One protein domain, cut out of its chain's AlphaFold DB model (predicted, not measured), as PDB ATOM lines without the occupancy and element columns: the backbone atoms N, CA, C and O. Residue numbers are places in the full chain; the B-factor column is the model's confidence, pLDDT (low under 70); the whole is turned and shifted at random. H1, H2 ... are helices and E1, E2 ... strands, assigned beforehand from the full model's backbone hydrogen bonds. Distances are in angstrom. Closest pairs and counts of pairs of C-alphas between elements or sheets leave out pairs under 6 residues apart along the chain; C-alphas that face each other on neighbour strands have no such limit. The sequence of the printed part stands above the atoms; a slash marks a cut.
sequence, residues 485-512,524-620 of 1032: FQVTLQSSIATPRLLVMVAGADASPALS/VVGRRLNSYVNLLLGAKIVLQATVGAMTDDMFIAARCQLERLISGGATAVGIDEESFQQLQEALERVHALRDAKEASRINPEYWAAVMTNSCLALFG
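AT A GLANCE: This is residues 485 to 512 and 524 to 620 of the 1032 residues of an uncharacterized protein of Exophiala spinifera (UniProt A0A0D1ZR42). Picture H5 in the core, with H1 crossing it on one side, the helical hairpin of H2 and H3 packed over the two, and a two-stranded hairpin, E1 and E2, along the opposite side of H1 and H5. The short H4 sits at one end, by the last residues of H1. The 125 printed residues hold two named strands, then five named helices, in the order E1 E2 H1 H2 H3 H4 H5; the sheet is E1 - E2, antiparallel, and the class is mostly helix. The whole is compact, with a radius of gyration of the C-alphas of 14.1 A, and rounded, spanning 41 by 32 by 24 A.

IN THESE COORDINATES: Find C-alpha 485 at (45.179, 31.564, 40.481); from there E1 runs over residues 485 to 491, 19.2 A, and E2 follows over residues 496 to 502, 20.0 A. Past the cut, look for H1, residues 527 to 547, 30.7 A, beginning at C-alpha 527 (30.422, 26.793, 14.028). H2 is residues 552 to 573, 31.1 A, H3 residues 577 to 591, 20.6 A, and H4 residues 596 to 599, 4.9 A. H5, residues 604 to 618, 21.3 A, ends at C-alpha 618 (23.697, 26.880, 28.107).

HOW THE PARTS SIT: Start at the hairpin of E1 and E2, at 157 degrees, where N 488 and O 499 are 2.9 A apart and N 486 and O 501 are 2.8 A apart, within hydrogen-bond range. The closest C-alphas of E1 and H1 are those of Val 487 and Lys 540, 6.2 A; for E2 and H5 they are those of Val 500 and Pro 604, 5.1 A. H1, with residues 539 to 547 alone, touches H2 in a helical hairpin, closest at C-alphas 546 and 558, 4.9 A, opposite ways at a shallow tilt of 32 degrees. H2 and H3, also a helical hairpin, touch at C-alphas 570 and 580, 5.2 A, opposite ways at a shallow tilt of 7 degrees. H4 touches residues 546 to 547 of H1, with C-alphas 547 and 596 closest, 5.0 A apart. Residues 565 to 573 of H2 touch H5, closest at C-alphas 569 and 614, 4.4 A, the same way at a steep tilt of 51 degrees. Residues 532 to 540 of H1 touch residues 611 to 616 of H5, closest at C-alphas 535 and 615, 5.7 A, opposite ways at a steep tilt of 44 degrees. H3 touches H5 with residues 583 to 586 alone, closest at C-alphas 586 and 610, 6.8 A. H1 and H3 are apart. Every O i to N i+4 pair is within hydrogen-bond range in H1, H3 and H5, against 16 of 18 in H2; H4 is too short for such a pair.

THE WHOLE: The two C-alphas farthest apart are those of Val 525 and Thr 551, 40.9 A. Residues 513 to 523 are not printed, and C-alphas 512 and 524 are 20.7 A apart across this cut, in the link from E2 to H1. The links that are printed whole are tight. Mean pLDDT of the printed part is 77.6, with 29 residues under 70, among them 490 to 496, 502 to 512 and 524 to 531.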
ATOM      1  N   PHE A 485      46.430  32.063  41.047       75.25
ATOM      2  CA  PHE A 485      45.179  31.564  40.481       75.25
ATOM      3  C   PHE A 485      45.127  31.843  38.971       75.25
ATOM      4  O   PHE A 485      44.995  32.990  38.541       75.25
ATOM      5  N   GLN A 486      45.205  30.795  38.152       77.12
ATOM      6  CA  GLN A 486      45.118  30.886  36.693       77.12
ATOM      7  C   GLN A 486      43.892  30.149  36.163       77.12
ATOM      8  O   GLN A 486      43.551  29.070  36.633       77.12
ATOM      9  N   VAL A 487      43.265  30.722  35.133       77.25
ATOM     10  CA  VAL A 487      42.185  30.082  34.373       77.25
ATOM     11  C   VAL A 487      42.602  30.038  32.911       77.25
ATOM     12  O   VAL A 487      42.805  31.079  32.276       77.25
ATOM     13  N   THR A 488      42.734  28.842  32.360       78.12
ATOM     14  CA  THR A 488      43.106  28.582  30.966       78.12
ATOM     15  C   THR A 488      41.986  27.820  30.258       78.12
ATOM     16  O   THR A 488      41.079  27.274  30.882       78.12
ATOM     17  N   LEU A 489      41.997  27.854  28.926       73.62
ATOM     18  CA  LEU A 489      41.126  27.018  28.105       73.62
ATOM     19  C   LEU A 489      41.973  25.838  27.635       73.62
ATOM     20  O   LEU A 489      42.969  26.060  26.949       73.62
ATOM     21  N   GLN A 490      41.592  24.615  27.993       69.38
ATOM     22  CA  GLN A 490      42.220  23.413  27.461       69.38
ATOM     23  C   GLN A 490      41.448  22.978  26.214       69.38
ATOM     24  O   GLN A 490      40.337  22.445  26.288       69.38
ATOM     25  N   SER A 491      42.027  23.253  25.049       55.94
ATOM     26  CA  SER A 491      41.480  22.890  23.743       55.94
ATOM     27  C   SER A 491      41.934  21.488  23.332       55.94
ATOM     28  O   SER A 491      42.830  21.352  22.502       55.94
ATOM     29  N   SER A 492      41.314  20.448  23.903       53.84
ATOM     30  CA  SER A 492      41.391  19.106  23.301       53.84
ATOM     31  C   SER A 492      40.614  19.080  21.978       53.84
ATOM     32  O   SER A 492      39.655  19.840  21.804       53.84
ATOM     33  N   ILE A 493      41.001  18.193  21.057       48.47
ATOM     34  CA  ILE A 493      40.363  18.063  19.734       48.47
ATOM     35  C   ILE A 493      38.886  17.640  19.866       48.47
ATOM     36  O   ILE A 493      38.043  18.095  19.094       48.47
ATOM     37  N   ALA A 494      38.556  16.812  20.866       50.16
ATOM     38  CA  ALA A 494      37.211  16.272  21.060       50.16
ATOM     39  C   ALA A 494      36.282  17.189  21.882       50.16
ATOM     40  O   ALA A 494      35.133  17.397  21.486       50.16
ATOM     41  N   THR A 495      36.745  17.730  23.021       60.62
ATOM     42  CA  THR A 495      35.933  18.573  23.928       60.62
ATOM     43  C   THR A 495      36.762  19.688  24.593       60.62
ATOM     44  O   THR A 495      37.564  19.408  25.488       60.62
ATOM     45  N   PRO A 496      36.576  20.971  24.223       68.75
ATOM     46  CA  PRO A 496      37.156  22.089  24.965       68.75
ATOM     47  C   PRO A 496      36.596  22.178  26.389       68.75
ATOM     48  O   PRO A 496      35.390  22.013  26.597       68.75
ATOM     49  N   ARG A 497      37.457  22.454  27.371       72.31
ATOM     50  CA  ARG A 497      37.091  22.594  28.794       72.31
ATOM     51  C   ARG A 497      37.880  23.742  29.420       72.31
ATOM     52  O   ARG A 497      38.920  24.141  28.893       72.31
ATOM     53  N   LEU A 498      37.402  24.294  30.535       74.69
ATOM     54  CA  LEU A 498      38.221  25.211  31.330       74.69
ATOM     55  C   LEU A 498      39.127  24.425  32.274       74.69
ATOM     56  O   LEU A 498      38.680  23.486  32.923       74.69
ATOM     57  N   LEU A 499      40.382  24.854  32.365       77.06
ATOM     58  CA  LEU A 499      41.352  24.386  33.346       77.06
ATOM     59  C   LEU A 499      41.603  25.522  34.343       77.06
ATOM     60  O   LEU A 499      41.739  26.687  33.958       77.06
ATOM     61  N   VAL A 500      41.655  25.187  35.629       72.94
ATOM     62  CA  VAL A 500      41.968  26.127  36.710       72.94
ATOM     63  C   VAL A 500      43.189  25.594  37.445       72.94
ATOM     64  O   VAL A 500      43.256  24.406  37.749       72.94
ATOM     65  N   MET A 501      44.166  26.458  37.707       70.69
ATOM     66  CA  MET A 501      45.434  26.105  38.353       70.69
ATOM     67  C   MET A 501      45.689  27.052  39.526       70.69
ATOM     68  O   MET A 501      45.456  28.256  39.410       70.69
ATOM     69  N   VAL A 502      46.175  26.520  40.647       66.69
ATOM     70  CA  VAL A 502      46.432  27.273  41.885       66.69
ATOM     71  C   VAL A 502      47.803  26.905  42.442       66.69
ATOM     72  O   VAL A 502      48.204  25.741  42.406       66.69
ATOM     73  N   ALA A 503      48.536  27.895  42.956       60.19
ATOM     74  CA  ALA A 503      49.885  27.691  43.479       60.19
ATOM     75  C   ALA A 503      49.920  26.633  44.601       60.19
ATOM     76  O   ALA A 503      49.292  26.802  45.644       60.19
ATOM     77  N   GLY A 504      50.703  25.569  44.397       51.94
ATOM     78  CA  GLY A 504      50.869  24.475  45.361       51.94
ATOM     79  C   GLY A 504      49.832  23.350  45.260       51.94
ATOM     80  O   GLY A 504      49.893  22.420  46.060       51.94
ATOM     81  N   ALA A 505      48.912  23.402  44.292       54.84
ATOM     82  CA  ALA A 505      48.038  22.285  43.952       54.84
ATOM     83  C   ALA A 505      48.566  21.569  42.697       54.84
ATOM     84  O   ALA A 505      48.316  22.020  41.579       54.84
ATOM     85  N   ASP A 506      49.253  20.436  42.880       45.25
ATOM     86  CA  ASP A 506      49.673  19.530  41.795       45.25
ATOM     87  C   ASP A 506      48.471  18.729  41.247       45.25
ATOM     88  O   ASP A 506      48.445  17.498  41.242       45.25
ATOM     89  N   ALA A 507      47.434  19.446  40.812       47.47
ATOM     90  CA  ALA A 507      46.232  18.890  40.209       47.47
ATOM     91  C   ALA A 507      46.491  18.527  38.739       47.47
ATOM     92  O   ALA A 507      46.047  19.214  37.816       47.47
ATOM     93  N   SER A 508      47.199  17.416  38.510       44.97
ATOM     94  CA  SER A 508      46.971  16.637  37.290       44.97
ATOM     95  C   SER A 508      45.490  16.234  37.288       44.97
ATOM     96  O   SER A 508      45.082  15.591  38.258       44.97
ATOM     97  N   PRO A 509      44.682  16.624  36.283       46.81
ATOM     98  CA  PRO A 509      43.231  16.469  36.349       46.81
ATOM     99  C   PRO A 509      42.849  15.003  36.575       46.81
ATOM    100  O   PRO A 509      43.369  14.119  35.897       46.81
ATOM    101  N   ALA A 510      41.937  14.751  37.518       43.16
ATOM    102  CA  ALA A 510      41.618  13.400  37.993       43.16
ATOM    103  C   ALA A 510      41.024  12.453  36.923       43.16
ATOM    104  O   ALA A 510      40.947  11.244  37.142       43.16
ATOM    105  N   LEU A 511      40.622  12.985  35.763       44.31
ATOM    106  CA  LEU A 511      40.272  12.213  34.572       44.31
ATOM    107  C   LEU A 511      41.470  12.146  33.620       44.31
ATOM    108  O   LEU A 511      41.964  13.174  33.152       44.31
ATOM    109  N   SER A 512      41.884  10.922  33.280       38.69
ATOM    110  CA  SER A 512      42.907  10.665  32.266       38.69
ATOM    111  C   SER A 512      42.506  11.305  30.936       38.69
ATOM    112  O   SER A 512      41.512  10.920  30.322       38.69
ATOM    113  N   VAL A 524      30.086  18.065  18.370       52.00
ATOM    114  CA  VAL A 524      30.217  19.533  18.480       52.00
ATOM    115  C   VAL A 524      31.230  20.058  17.456       52.00
ATOM    116  O   VAL A 524      32.298  20.550  17.794       52.00
ATOM    117  N   VAL A 525      30.886  19.972  16.169       53.16
ATOM    118  CA  VAL A 525      31.802  20.316  15.063       53.16
ATOM    119  C   VAL A 525      31.539  21.719  14.485       53.16
ATOM    120  O   VAL A 525      30.399  22.184  14.384       53.16
ATOM    121  N   GLY A 526      32.600  22.404  14.047       56.44
ATOM    122  CA  GLY A 526      32.520  23.632  13.245       56.44
ATOM    123  C   GLY A 526      31.952  24.835  14.006       56.44
ATOM    124  O   GLY A 526      32.351  25.115  15.130       56.44
ATOM    125  N   ARG A 527      30.993  25.569  13.413       55.66
ATOM    126  CA  ARG A 527      30.422  26.793  14.028       55.66
ATOM    127  C   ARG A 527      29.833  26.559  15.428       55.66
ATOM    128  O   ARG A 527      29.819  27.483  16.233       55.66
ATOM    129  N   ARG A 528      29.371  25.335  15.714       61.50
ATOM    130  CA  ARG A 528      28.876  24.916  17.034       61.50
ATOM    131  C   ARG A 528      29.983  24.939  18.096       61.50
ATOM    132  O   ARG A 528      29.750  25.463  19.181       61.50
ATOM    133  N   LEU A 529      31.185  24.474  17.748       68.69
ATOM    134  CA  LEU A 529      32.363  24.513  18.614       68.69
ATOM    135  C   LEU A 529      32.728  25.951  18.995       68.69
ATOM    136  O   LEU A 529      32.903  26.243  20.172       68.69
ATOM    137  N   ASN A 530      32.746  26.868  18.023       67.50
ATOM    138  CA  ASN A 530      33.069  28.277  18.271       67.50
ATOM    139  C   ASN A 530      32.072  28.943  19.236       67.50
ATOM    140  O   ASN A 530      32.485  29.699  20.111       67.50
ATOM    141  N   SER A 531      30.771  28.647  19.124       68.62
ATOM    142  CA  SER A 531      29.763  29.153  20.069       68.62
ATOM    143  C   SER A 531      30.002  28.655  21.498       68.62
ATOM    144  O   SER A 531      29.924  29.442  22.438       68.62
ATOM    145  N   TYR A 532      30.337  27.373  21.663       74.69
ATOM    146  CA  TYR A 532      30.655  26.784  22.966       74.69
ATOM    147  C   TYR A 532      31.978  27.324  23.548       74.69
ATOM    148  O   TYR A 532      32.025  27.720  24.711       74.69
ATOM    149  N   VAL A 533      33.027  27.464  22.731       77.81
ATOM    150  CA  VAL A 533      34.298  28.097  23.131       77.81
ATOM    151  C   VAL A 533      34.086  29.549  23.575       77.81
ATOM    152  O   VAL A 533      34.653  29.963  24.583       77.81
ATOM    153  N   ASN A 534      33.217  30.310  22.903       79.31
ATOM    154  CA  ASN A 534      32.871  31.672  23.322       79.31
ATOM    155  C   ASN A 534      32.167  31.713  24.694       79.31
ATOM    156  O   ASN A 534      32.421  32.636  25.471       79.31
ATOM    157  N   LEU A 535      31.337  30.714  25.028       82.38
ATOM    158  CA  LEU A 535      30.758  30.577  26.373       82.38
ATOM    159  C   LEU A 535      31.845  30.284  27.419       82.38
ATOM    160  O   LEU A 535      31.895  30.967  28.440       82.38
ATOM    161  N   LEU A 536      32.767  29.349  27.149       83.06
ATOM    162  CA  LEU A 536      33.894  29.046  28.047       83.06
ATOM    163  C   LEU A 536      34.814  30.260  28.264       83.06
ATOM    164  O   LEU A 536      35.214  30.534  29.393       83.06
ATOM    165  N   LEU A 537      35.113  31.033  27.216       84.38
ATOM    166  CA  LEU A 537      35.875  32.282  27.335       84.38
ATOM    167  C   LEU A 537      35.138  33.321  28.198       84.38
ATOM    168  O   LEU A 537      35.765  33.985  29.025       84.38
ATOM    169  N   GLY A 538      33.809  33.416  28.074       85.25
ATOM    170  CA  GLY A 538      32.970  34.232  28.956       85.25
ATOM    171  C   GLY A 538      33.010  33.774  30.419       85.25
ATOM    172  O   GLY A 538      33.200  34.598  31.314       85.25
ATOM    173  N   ALA A 539      32.907  32.469  30.669       87.19
ATOM    174  CA  ALA A 539      32.983  31.890  32.010       87.19
ATOM    175  C   ALA A 539      34.362  32.095  32.661       87.19
ATOM    176  O   ALA A 539      34.442  32.496  33.821       87.19
ATOM    177  N   LYS A 540      35.451  31.942  31.891       88.88
ATOM    178  CA  LYS A 540      36.813  32.303  32.315       88.88
ATOM    179  C   LYS A 540      36.892  33.758  32.781       88.88
ATOM    180  O   LYS A 540      37.415  34.017  33.861       88.88
ATOM    181  N   ILE A 541      36.361  34.694  31.994       86.69
ATOM    182  CA  ILE A 541      36.355  36.128  32.322       86.69
ATOM    183  C   ILE A 541      35.602  36.394  33.637       86.69
ATOM    184  O   ILE A 541      36.099  37.138  34.481       86.69
ATOM    185  N   VAL A 542      34.448  35.752  33.845       87.81
ATOM    186  CA  VAL A 542      33.645  35.882  35.076       87.81
ATOM    187  C   VAL A 542      34.357  35.283  36.298       87.81
ATOM    188  O   VAL A 542      34.387  35.916  37.355       87.81
ATOM    189  N   LEU A 543      34.992  34.112  36.168       89.50
ATOM    190  CA  LEU A 543      35.774  33.505  37.251       89.50
ATOM    191  C   LEU A 543      37.000  34.359  37.616       89.50
ATOM    192  O   LEU A 543      37.227  34.639  38.792       89.50
ATOM    193  N   GLN A 544      37.754  34.832  36.617       87.69
ATOM    194  CA  GLN A 544      38.918  35.699  36.834       87.69
ATOM    195  C   GLN A 544      38.535  37.045  37.467       87.69
ATOM    196  O   GLN A 544      39.266  37.534  38.325       87.69
ATOM    197  N   ALA A 545      37.381  37.614  37.108       85.94
ATOM    198  CA  ALA A 545      36.844  38.803  37.767       85.94
ATOM    199  C   ALA A 545      36.457  38.554  39.234       85.94
ATOM    200  O   ALA A 545      36.654  39.423  40.079       85.94
ATOM    201  N   THR A 546      35.907  37.372  39.529       87.38
ATOM    202  CA  THR A 546      35.424  37.005  40.870       87.38
ATOM    203  C   THR A 546      36.582  36.735  41.830       87.38
ATOM    204  O   THR A 546      36.592  37.260  42.938       87.38
ATOM    205  N   VAL A 547      37.591  35.966  41.411       85.56
ATOM    206  CA  VAL A 547      38.753  35.647  42.266       85.56
ATOM    207  C   VAL A 547      39.793  36.776  42.272       85.56
ATOM    208  O   VAL A 547      40.454  37.003  43.280       85.56
ATOM    209  N   GLY A 548      39.904  37.555  41.193       82.62
ATOM    210  CA  GLY A 548      40.794  38.718  41.103       82.62
ATOM    211  C   GLY A 548      40.290  39.988  41.809       82.62
ATOM    212  O   GLY A 548      40.764  41.079  41.474       82.62
ATOM    213  N   ALA A 549      39.316  39.885  42.719       85.06
ATOM    214  CA  ALA A 549      38.679  41.031  43.366       85.06
ATOM    215  C   ALA A 549      39.377  41.452  44.671       85.06
ATOM    216  O   ALA A 549      39.574  40.637  45.570       85.06
ATOM    217  N   MET A 550      39.726  42.741  44.794       85.56
ATOM    218  CA  MET A 550      40.347  43.292  46.010       85.56
ATOM    219  C   MET A 550      39.350  43.836  47.045       85.56
ATOM    220  O   MET A 550      39.742  44.054  48.190       85.56
ATOM    221  N   THR A 551      38.097  44.087  46.654       85.31
ATOM    222  CA  THR A 551      37.061  44.729  47.482       85.31
ATOM    223  C   THR A 551      35.789  43.888  47.530       85.31
ATOM    224  O   THR A 551      35.385  43.307  46.520       85.31
ATOM    225  N   ASP A 552      35.137  43.844  48.694       86.06
ATOM    226  CA  ASP A 552      33.943  43.018  48.930       86.06
ATOM    227  C   ASP A 552      32.781  43.418  47.999       86.06
ATOM    228  O   ASP A 552      32.124  42.556  47.420       86.06
ATOM    229  N   ASP A 553      32.584  44.718  47.745       84.25
ATOM    230  CA  ASP A 553      31.580  45.222  46.794       84.25
ATOM    231  C   ASP A 553      31.820  44.744  45.353       84.25
ATOM    232  O   ASP A 553      30.868  44.411  44.635       84.25
ATOM    233  N   MET A 554      33.083  44.699  44.904       83.81
ATOM    234  CA  MET A 554      33.404  44.188  43.571       83.81
ATOM    235  C   MET A 554      33.327  42.660  43.529       83.81
ATOM    236  O   MET A 554      32.852  42.120  42.530       83.81
ATOM    237  N   PHE A 555      33.713  41.975  44.612       88.19
ATOM    238  CA  PHE A 555      33.510  40.537  44.753       88.19
ATOM    239  C   PHE A 555      32.023  40.188  44.636       88.19
ATOM    240  O   PHE A 555      31.674  39.383  43.781       88.19
ATOM    241  N   ILE A 556      31.133  40.849  45.384       87.44
ATOM    242  CA  ILE A 556      29.675  40.663  45.290       87.44
ATOM    243  C   ILE A 556      29.186  40.939  43.858       87.44
ATOM    244  O   ILE A 556      28.454  40.133  43.284       87.44
ATOM    245  N   ALA A 557      29.629  42.034  43.232       85.12
ATOM    246  CA  ALA A 557      29.231  42.373  41.865       85.12
ATOM    247  C   ALA A 557      29.699  41.347  40.809       85.12
ATOM    248  O   ALA A 557      29.012  41.164  39.801       85.12
ATOM    249  N   ALA A 558      30.839  40.679  41.016       86.31
ATOM    250  CA  ALA A 558      31.343  39.605  40.156       86.31
ATOM    251  C   ALA A 558      30.697  38.244  40.482       86.31
ATOM    252  O   ALA A 558      30.259  37.536  39.574       86.31
ATOM    253  N   ARG A 559      30.497  37.930  41.767       90.31
ATOM    254  CA  ARG A 559      29.755  36.757  42.247       90.31
ATOM    255  C   ARG A 559      28.337  36.737  41.674       90.31
ATOM    256  O   ARG A 559      27.908  35.703  41.185       90.31
ATOM    257  N   CYS A 560      27.655  37.881  41.584       87.12
ATOM    258  CA  CYS A 560      26.354  37.975  40.914       87.12
ATOM    259  C   CYS A 560      26.403  37.810  39.379       87.12
ATOM    260  O   CYS A 560      25.371  37.533  38.771       87.12
ATOM    261  N   GLN A 561      27.558  37.955  38.716       86.19
ATOM    262  CA  GLN A 561      27.720  37.527  37.313       86.19
ATOM    263  C   GLN A 561      27.833  36.000  37.224       86.19
ATOM    264  O   GLN A 561      27.267  35.391  36.316       86.19
ATOM    265  N   LEU A 562      28.518  35.391  38.190       90.00
ATOM    266  CA  LEU A 562      28.723  33.951  38.285       90.00
ATOM    267  C   LEU A 562      27.450  33.186  38.681       90.00
ATOM    268  O   LEU A 562      27.075  32.235  38.001       90.00
ATOM    269  N   GLU A 563      26.727  33.649  39.702       90.75
ATOM    270  CA  GLU A 563      25.401  33.143  40.086       90.75
ATOM    271  C   GLU A 563      24.454  33.105  38.873       90.75
ATOM    272  O   GLU A 563      23.765  32.113  38.649       90.75
ATOM    273  N   ARG A 564      24.468  34.150  38.030       85.31
ATOM    274  CA  ARG A 564      23.665  34.217  36.794       85.31
ATOM    275  C   ARG A 564      24.109  33.213  35.726       85.31
ATOM    276  O   ARG A 564      23.251  32.701  35.013       85.31
ATOM    277  N   LEU A 565      25.409  32.931  35.602       89.00
ATOM    278  CA  LEU A 565      25.926  31.921  34.670       89.00
ATOM    279  C   LEU A 565      25.456  30.515  35.075       89.00
ATOM    280  O   LEU A 565      24.908  29.791  34.246       89.00
ATOM    281  N   ILE A 566      25.614  30.169  36.356       90.62
ATOM    282  CA  ILE A 566      25.246  28.854  36.905       90.62
ATOM    283  C   ILE A 566      23.722  28.678  36.901       90.62
ATOM    284  O   ILE A 566      23.221  27.666  36.420       90.62
ATOM    285  N   SER A 567      22.970  29.689  37.352       88.31
ATOM    286  CA  SER A 567      21.500  29.690  37.321       88.31
ATOM    287  C   SER A 567      20.946  29.588  35.894       88.31
ATOM    288  O   SER A 567      19.981  28.859  35.660       88.31
ATOM    289  N   GLY A 568      21.585  30.250  34.920       85.12
ATOM    290  CA  GLY A 568      21.265  30.096  33.500       85.12
ATOM    291  C   GLY A 568      21.502  28.669  33.002       85.12
ATOM    292  O   GLY A 568      20.644  28.118  32.319       85.12
ATOM    293  N   GLY A 569      22.619  28.050  33.403       85.44
ATOM    294  CA  GLY A 569      22.906  26.638  33.151       85.44
ATOM    295  C   GLY A 569      21.844  25.708  33.739       85.44
ATOM    296  O   GLY A 569      21.246  24.935  33.000       85.44
ATOM    297  N   ALA A 570      21.538  25.829  35.035       85.56
ATOM    298  CA  ALA A 570      20.521  25.014  35.704       85.56
ATOM    299  C   ALA A 570      19.147  25.142  35.018       85.56
ATOM    300  O   ALA A 570      18.508  24.141  34.699       85.56
ATOM    301  N   THR A 571      18.733  26.372  34.695       82.88
ATOM    302  CA  THR A 571      17.477  26.641  33.971       82.88
ATOM    303  C   THR A 571      17.461  26.008  32.572       82.88
ATOM    304  O   THR A 571      16.402  25.600  32.102       82.88
ATOM    305  N   ALA A 572      18.618  25.899  31.912       81.06
ATOM    306  CA  ALA A 572      18.755  25.276  30.596       81.06
ATOM    307  C   ALA A 572      18.816  23.734  30.632       81.06
ATOM    308  O   ALA A 572      18.499  23.108  29.622       81.06
ATOM    309  N   VAL A 573      19.182  23.113  31.765       78.06
ATOM    310  CA  VAL A 573      19.118  21.646  31.929       78.06
ATOM    311  C   VAL A 573      17.662  21.177  31.910       78.06
ATOM    312  O   VAL A 573      17.316  20.333  31.089       78.06
ATOM    313  N   GLY A 574      16.821  21.737  32.791       59.84
ATOM    314  CA  GLY A 574      15.345  21.693  32.774       59.84
ATOM    315  C   GLY A 574      14.611  20.339  32.845       59.84
ATOM    316  O   GLY A 574      13.434  20.330  33.193       59.84
ATOM    317  N   ILE A 575      15.257  19.224  32.490       63.06
ATOM    318  CA  ILE A 575      14.642  17.899  32.274       63.06
ATOM    319  C   ILE A 575      15.426  16.784  32.992       63.06
ATOM    320  O   ILE A 575      14.827  15.801  33.417       63.06
ATOM    321  N   ASP A 576      16.748  16.927  33.144       74.38
ATOM    322  CA  ASP A 576      17.581  15.997  33.916       74.38
ATOM    323  C   ASP A 576      17.710  16.461  35.376       74.38
ATOM    324  O   ASP A 576      18.331  17.491  35.654       74.38
ATOM    325  N   GLU A 577      17.126  15.694  36.298       77.31
ATOM    326  CA  GLU A 577      17.098  16.005  37.730       77.31
ATOM    327  C   GLU A 577      18.499  16.005  38.362       77.31
ATOM    328  O   GLU A 577      18.789  16.890  39.167       77.31
ATOM    329  N   GLU A 578      19.393  15.083  37.978       81.06
ATOM    330  CA  GLU A 578      20.719  14.980  38.608       81.06
ATOM    331  C   GLU A 578      21.583  16.197  38.257       81.06
ATOM    332  O   GLU A 578      22.143  16.856  39.133       81.06
ATOM    333  N   SER A 579      21.645  16.559  36.976       80.94
ATOM    334  CA  SER A 579      22.456  17.693  36.519       80.94
ATOM    335  C   SER A 579      21.858  19.046  36.885       80.94
ATOM    336  O   SER A 579      22.598  20.015  37.087       80.94
ATOM    337  N   PHE A 580      20.529  19.120  37.018       85.06
ATOM    338  CA  PHE A 580      19.869  20.266  37.630       85.06
ATOM    339  C   PHE A 580      20.289  20.404  39.099       85.06
ATOM    340  O   PHE A 580      20.702  21.490  39.506       85.06
ATOM    341  N   GLN A 581      20.265  19.310  39.872       84.81
ATOM    342  CA  GLN A 581      20.693  19.312  41.271       84.81
ATOM    343  C   GLN A 581      22.177  19.684  41.417       84.81
ATOM    344  O   GLN A 581      22.486  20.569  42.210       84.81
ATOM    345  N   GLN A 582      23.085  19.114  40.614       86.56
ATOM    346  CA  GLN A 582      24.517  19.462  40.649       86.56
ATOM    347  C   GLN A 582      24.755  20.971  40.416       86.56
ATOM    348  O   GLN A 582      25.529  21.602  41.139       86.56
ATOM    349  N   LEU A 583      24.071  21.588  39.440       88.44
ATOM    350  CA  LEU A 583      24.182  23.035  39.197       88.44
ATOM    351  C   LEU A 583      23.457  23.885  40.258       88.44
ATOM    352  O   LEU A 583      23.911  24.990  40.551       88.44
ATOM    353  N   GLN A 584      22.376  23.389  40.863       89.19
ATOM    354  CA  GLN A 584      21.676  24.066  41.961       89.19
ATOM    355  C   GLN A 584      22.513  24.065  43.253       89.19
ATOM    356  O   GLN A 584      22.649  25.109  43.891       89.19
ATOM    357  N   GLU A 585      23.145  22.944  43.604       88.69
ATOM    358  CA  GLU A 585      24.095  22.854  44.721       88.69
ATOM    359  C   GLU A 585      25.313  23.762  44.489       88.69
ATOM    360  O   GLU A 585      25.755  24.461  45.404       88.69
ATOM    361  N   ALA A 586      25.816  23.839  43.251       89.25
ATOM    362  CA  ALA A 586      26.871  24.781  42.883       89.25
ATOM    363  C   ALA A 586      26.438  26.250  43.001       89.25
ATOM    364  O   ALA A 586      27.218  27.085  43.467       89.25
ATOM    365  N   LEU A 587      25.197  26.579  42.630       91.50
ATOM    366  CA  LEU A 587      24.637  27.921  42.791       91.50
ATOM    367  C   LEU A 587      24.532  28.307  44.274       91.50
ATOM    368  O   LEU A 587      24.948  29.403  44.649       91.50
ATOM    369  N   GLU A 588      24.035  27.405  45.122       88.94
ATOM    370  CA  GLU A 588      23.923  27.621  46.569       88.94
ATOM    371  C   GLU A 588      25.302  27.741  47.238       88.94
ATOM    372  O   GLU A 588      25.523  28.656  48.037       88.94
ATOM    373  N   ARG A 589      26.273  26.905  46.838       89.62
ATOM    374  CA  ARG A 589      27.666  27.000  47.299       89.62
ATOM    375  C   ARG A 589      28.311  28.330  46.908       89.62
ATOM    376  O   ARG A 589      28.948  28.957  47.751       89.62
ATOM    377  N   VAL A 590      28.148  28.783  45.662       89.88
ATOM    378  CA  VAL A 590      28.673  30.085  45.208       89.88
ATOM    379  C   VAL A 590      27.999  31.242  45.942       89.88
ATOM    380  O   VAL A 590      28.681  32.187  46.338       89.88
ATOM    381  N   HIS A 591      26.688  31.167  46.176       89.81
ATOM    382  CA  HIS A 591      25.940  32.203  46.888       89.81
ATOM    383  C   HIS A 591      26.392  32.376  48.351       89.81
ATOM    384  O   HIS A 591      26.337  33.484  48.891       89.81
ATOM    385  N   ALA A 592      26.877  31.301  48.983       89.38
ATOM    386  CA  ALA A 592      27.391  31.319  50.351       89.38
ATOM    387  C   ALA A 592      28.758  32.022  50.510       89.38
ATOM    388  O   ALA A 592      29.110  32.390  51.633       89.38
ATOM    389  N   LEU A 593      29.516  32.224  49.421       89.94
ATOM    390  CA  LEU A 593      30.854  32.831  49.456       89.94
ATOM    391  C   LEU A 593      30.795  34.323  49.791       89.94
ATOM    392  O   LEU A 593      30.013  35.072  49.200       89.94
ATOM    393  N   ARG A 594      31.658  34.759  50.708       88.06
ATOM    394  CA  ARG A 594      31.673  36.116  51.272       88.06
ATOM    395  C   ARG A 594      32.742  37.008  50.662       88.06
ATOM    396  O   ARG A 594      32.463  38.178  50.425       88.06
ATOM    397  N   ASP A 595      33.932  36.465  50.403       88.31
ATOM    398  CA  ASP A 595      35.051  37.207  49.818       88.31
ATOM    399  C   ASP A 595      35.823  36.399  48.755       88.31
ATOM    400  O   ASP A 595      35.651  35.188  48.574       88.31
ATOM    401  N   ALA A 596      36.720  37.090  48.046       85.75
ATOM    402  CA  ALA A 596      37.550  36.491  47.006       85.75
ATOM    403  C   ALA A 596      38.551  35.439  47.532       85.75
ATOM    404  O   ALA A 596      39.021  34.608  46.757       85.75
ATOM    405  N   LYS A 597      38.866  35.439  48.838       85.12
ATOM    406  CA  LYS A 597      39.796  34.490  49.476       85.12
ATOM    407  C   LYS A 597      39.103  33.172  49.811       85.12
ATOM    408  O   LYS A 597      39.735  32.123  49.761       85.12
ATOM    409  N   GLU A 598      37.815  33.205  50.148       85.44
ATOM    410  CA  GLU A 598      36.969  32.010  50.194       85.44
ATOM    411  C   GLU A 598      36.833  31.410  48.788       85.44
ATOM    412  O   GLU A 598      37.088  30.221  48.603       85.44
ATOM    413  N   ALA A 599      36.554  32.238  47.773       84.81
ATOM    414  CA  ALA A 599      36.475  31.787  46.381       84.81
ATOM    415  C   ALA A 599      37.800  31.196  45.849       84.81
ATOM    416  O   ALA A 599      37.773  30.198  45.127       84.81
ATOM    417  N   SER A 600      38.957  31.751  46.231       81.38
ATOM    418  CA  SER A 600      40.279  31.244  45.824       81.38
ATOM    419  C   SER A 600      40.717  29.960  46.543       81.38
ATOM    420  O   SER A 600      41.751  29.400  46.189       81.38
ATOM    421  N   ARG A 601      39.992  29.518  47.583       81.62
ATOM    422  CA  ARG A 601      40.278  28.285  48.347       81.62
ATOM    423  C   ARG A 601      39.506  27.064  47.854       81.62
ATOM    424  O   ARG A 601      39.833  25.954  48.257       81.62
ATOM    425  N   ILE A 602      38.483  27.258  47.024       82.31
ATOM    426  CA  ILE A 602      37.722  26.160  46.421       82.31
ATOM    427  C   ILE A 602      38.640  25.355  45.493       82.31
ATOM    428  O   ILE A 602      39.438  25.934  44.753       82.31
ATOM    429  N   ASN A 603      38.496  24.025  45.519       80.81
ATOM    430  CA  ASN A 603      39.228  23.097  44.657       80.81
ATOM    431  C   ASN A 603      39.191  23.569  43.176       80.81
ATOM    432  O   ASN A 603      38.099  23.772  42.636       80.81
ATOM    433  N   PRO A 604      40.343  23.730  42.493       79.12
ATOM    434  CA  PRO A 604      40.388  24.149  41.090       79.12
ATOM    435  C   PRO A 604      39.558  23.263  40.148       79.12
ATOM    436  O   PRO A 604      38.915  23.779  39.234       79.12
ATOM    437  N   GLU A 605      39.495  21.953  40.401       76.88
ATOM    438  CA  GLU A 605      38.677  21.014  39.621       76.88
ATOM    439  C   GLU A 605      37.175  21.288  39.783       76.88
ATOM    440  O   GLU A 605      36.415  21.160  38.823       76.88
ATOM    441  N   TYR A 606      36.741  21.743  40.963       84.31
ATOM    442  CA  TYR A 606      35.359  22.164  41.193       84.31
ATOM    443  C   TYR A 606      35.016  23.404  40.362       84.31
ATOM    444  O   TYR A 606      33.981  23.441  39.696       84.31
ATOM    445  N   TRP A 607      35.910  24.401  40.325       85.62
ATOM    446  CA  TRP A 607      35.723  25.569  39.464       85.62
ATOM    447  C   TRP A 607      35.713  25.201  37.975       85.62
ATOM    448  O   TRP A 607      34.864  25.700  37.234       85.62
ATOM    449  N   ALA A 608      36.602  24.309  37.535       83.19
ATOM    450  CA  ALA A 608      36.615  23.790  36.169       83.19
ATOM    451  C   ALA A 608      35.291  23.087  35.808       83.19
ATOM    452  O   ALA A 608      34.708  23.383  34.758       83.19
ATOM    453  N   ALA A 609      34.785  22.220  36.692       83.88
ATOM    454  CA  ALA A 609      33.537  21.482  36.511       83.88
ATOM    455  C   ALA A 609      32.315  22.407  36.435       83.88
ATOM    456  O   ALA A 609      31.607  22.403  35.429       83.88
ATOM    457  N   VAL A 610      32.103  23.263  37.443       88.88
ATOM    458  CA  VAL A 610      30.941  24.169  37.513       88.88
ATOM    459  C   VAL A 610      30.849  25.072  36.283       88.88
ATOM    460  O   VAL A 610      29.774  25.208  35.697       88.88
ATOM    461  N   MET A 611      31.968  25.661  35.850       89.81
ATOM    462  CA  MET A 611      31.987  26.556  34.690       89.81
ATOM    463  C   MET A 611      31.746  25.798  33.381       89.81
ATOM    464  O   MET A 611      30.947  26.238  32.555       89.81
ATOM    465  N   THR A 612      32.413  24.655  33.192       85.25
ATOM    466  CA  THR A 612      32.296  23.857  31.962       85.25
ATOM    467  C   THR A 612      30.879  23.295  31.816       85.25
ATOM    468  O   THR A 612      30.263  23.475  30.767       85.25
ATOM    469  N   ASN A 613      30.310  22.731  32.885       86.44
ATOM    470  CA  ASN A 613      28.943  22.202  32.906       86.44
ATOM    471  C   ASN A 613      27.894  23.303  32.672       86.44
ATOM    472  O   ASN A 613      26.973  23.112  31.878       86.44
ATOM    473  N   SER A 614      28.064  24.487  33.280       89.25
ATOM    474  CA  SER A 614      27.181  25.640  33.029       89.25
ATOM    475  C   SER A 614      27.193  26.054  31.552       89.25
ATOM    476  O   SER A 614      26.142  26.317  30.970       89.25
ATOM    477  N   CYS A 615      28.371  26.070  30.918       86.75
ATOM    478  CA  CYS A 615      28.515  26.381  29.494       86.75
ATOM    479  C   CYS A 615      27.964  25.284  28.569       86.75
ATOM    480  O   CYS A 615      27.410  25.615  27.525       86.75
ATOM    481  N   LEU A 616      28.082  24.003  28.936       80.50
ATOM    482  CA  LEU A 616      27.493  22.878  28.193       80.50
ATOM    483  C   LEU A 616      25.958  22.915  28.233       80.50
ATOM    484  O   LEU A 616      25.315  22.816  27.185       80.50
ATOM    485  N   ALA A 617      25.383  23.155  29.416       81.75
ATOM    486  CA  ALA A 617      23.943  23.314  29.593       81.75
ATOM    487  C   ALA A 617      23.402  24.514  28.794       81.75
ATOM    488  O   ALA A 617      22.472  24.361  28.005       81.75
ATOM    489  N   LEU A 618      24.044  25.688  28.899       81.12
ATOM    490  CA  LEU A 618      23.697  26.880  28.107       81.12
ATOM    491  C   LEU A 618      23.881  26.695  26.590       81.12
ATOM    492  O   LEU A 618      23.247  27.396  25.803       81.12
ATOM    493  N   PHE A 619      24.733  25.760  26.169       78.44
ATOM    494  CA  PHE A 619      24.909  25.381  24.767       78.44
ATOM    495  C   PHE A 619      23.835  24.387  24.267       78.44
ATOM    496  O   PHE A 619      23.748  24.123  23.065       78.44
ATOM    497  N   GLY A 620      22.988  23.853  25.154       66.31
ATOM    498  CA  GLY A 620      21.948  22.883  24.808       66.31
ATOM    499  C   GLY A 620      22.483  21.463  24.611       66.31
ATOM    500  O   GLY A 620      21.982  20.729  23.755       66.31
TER     501      GLY A 620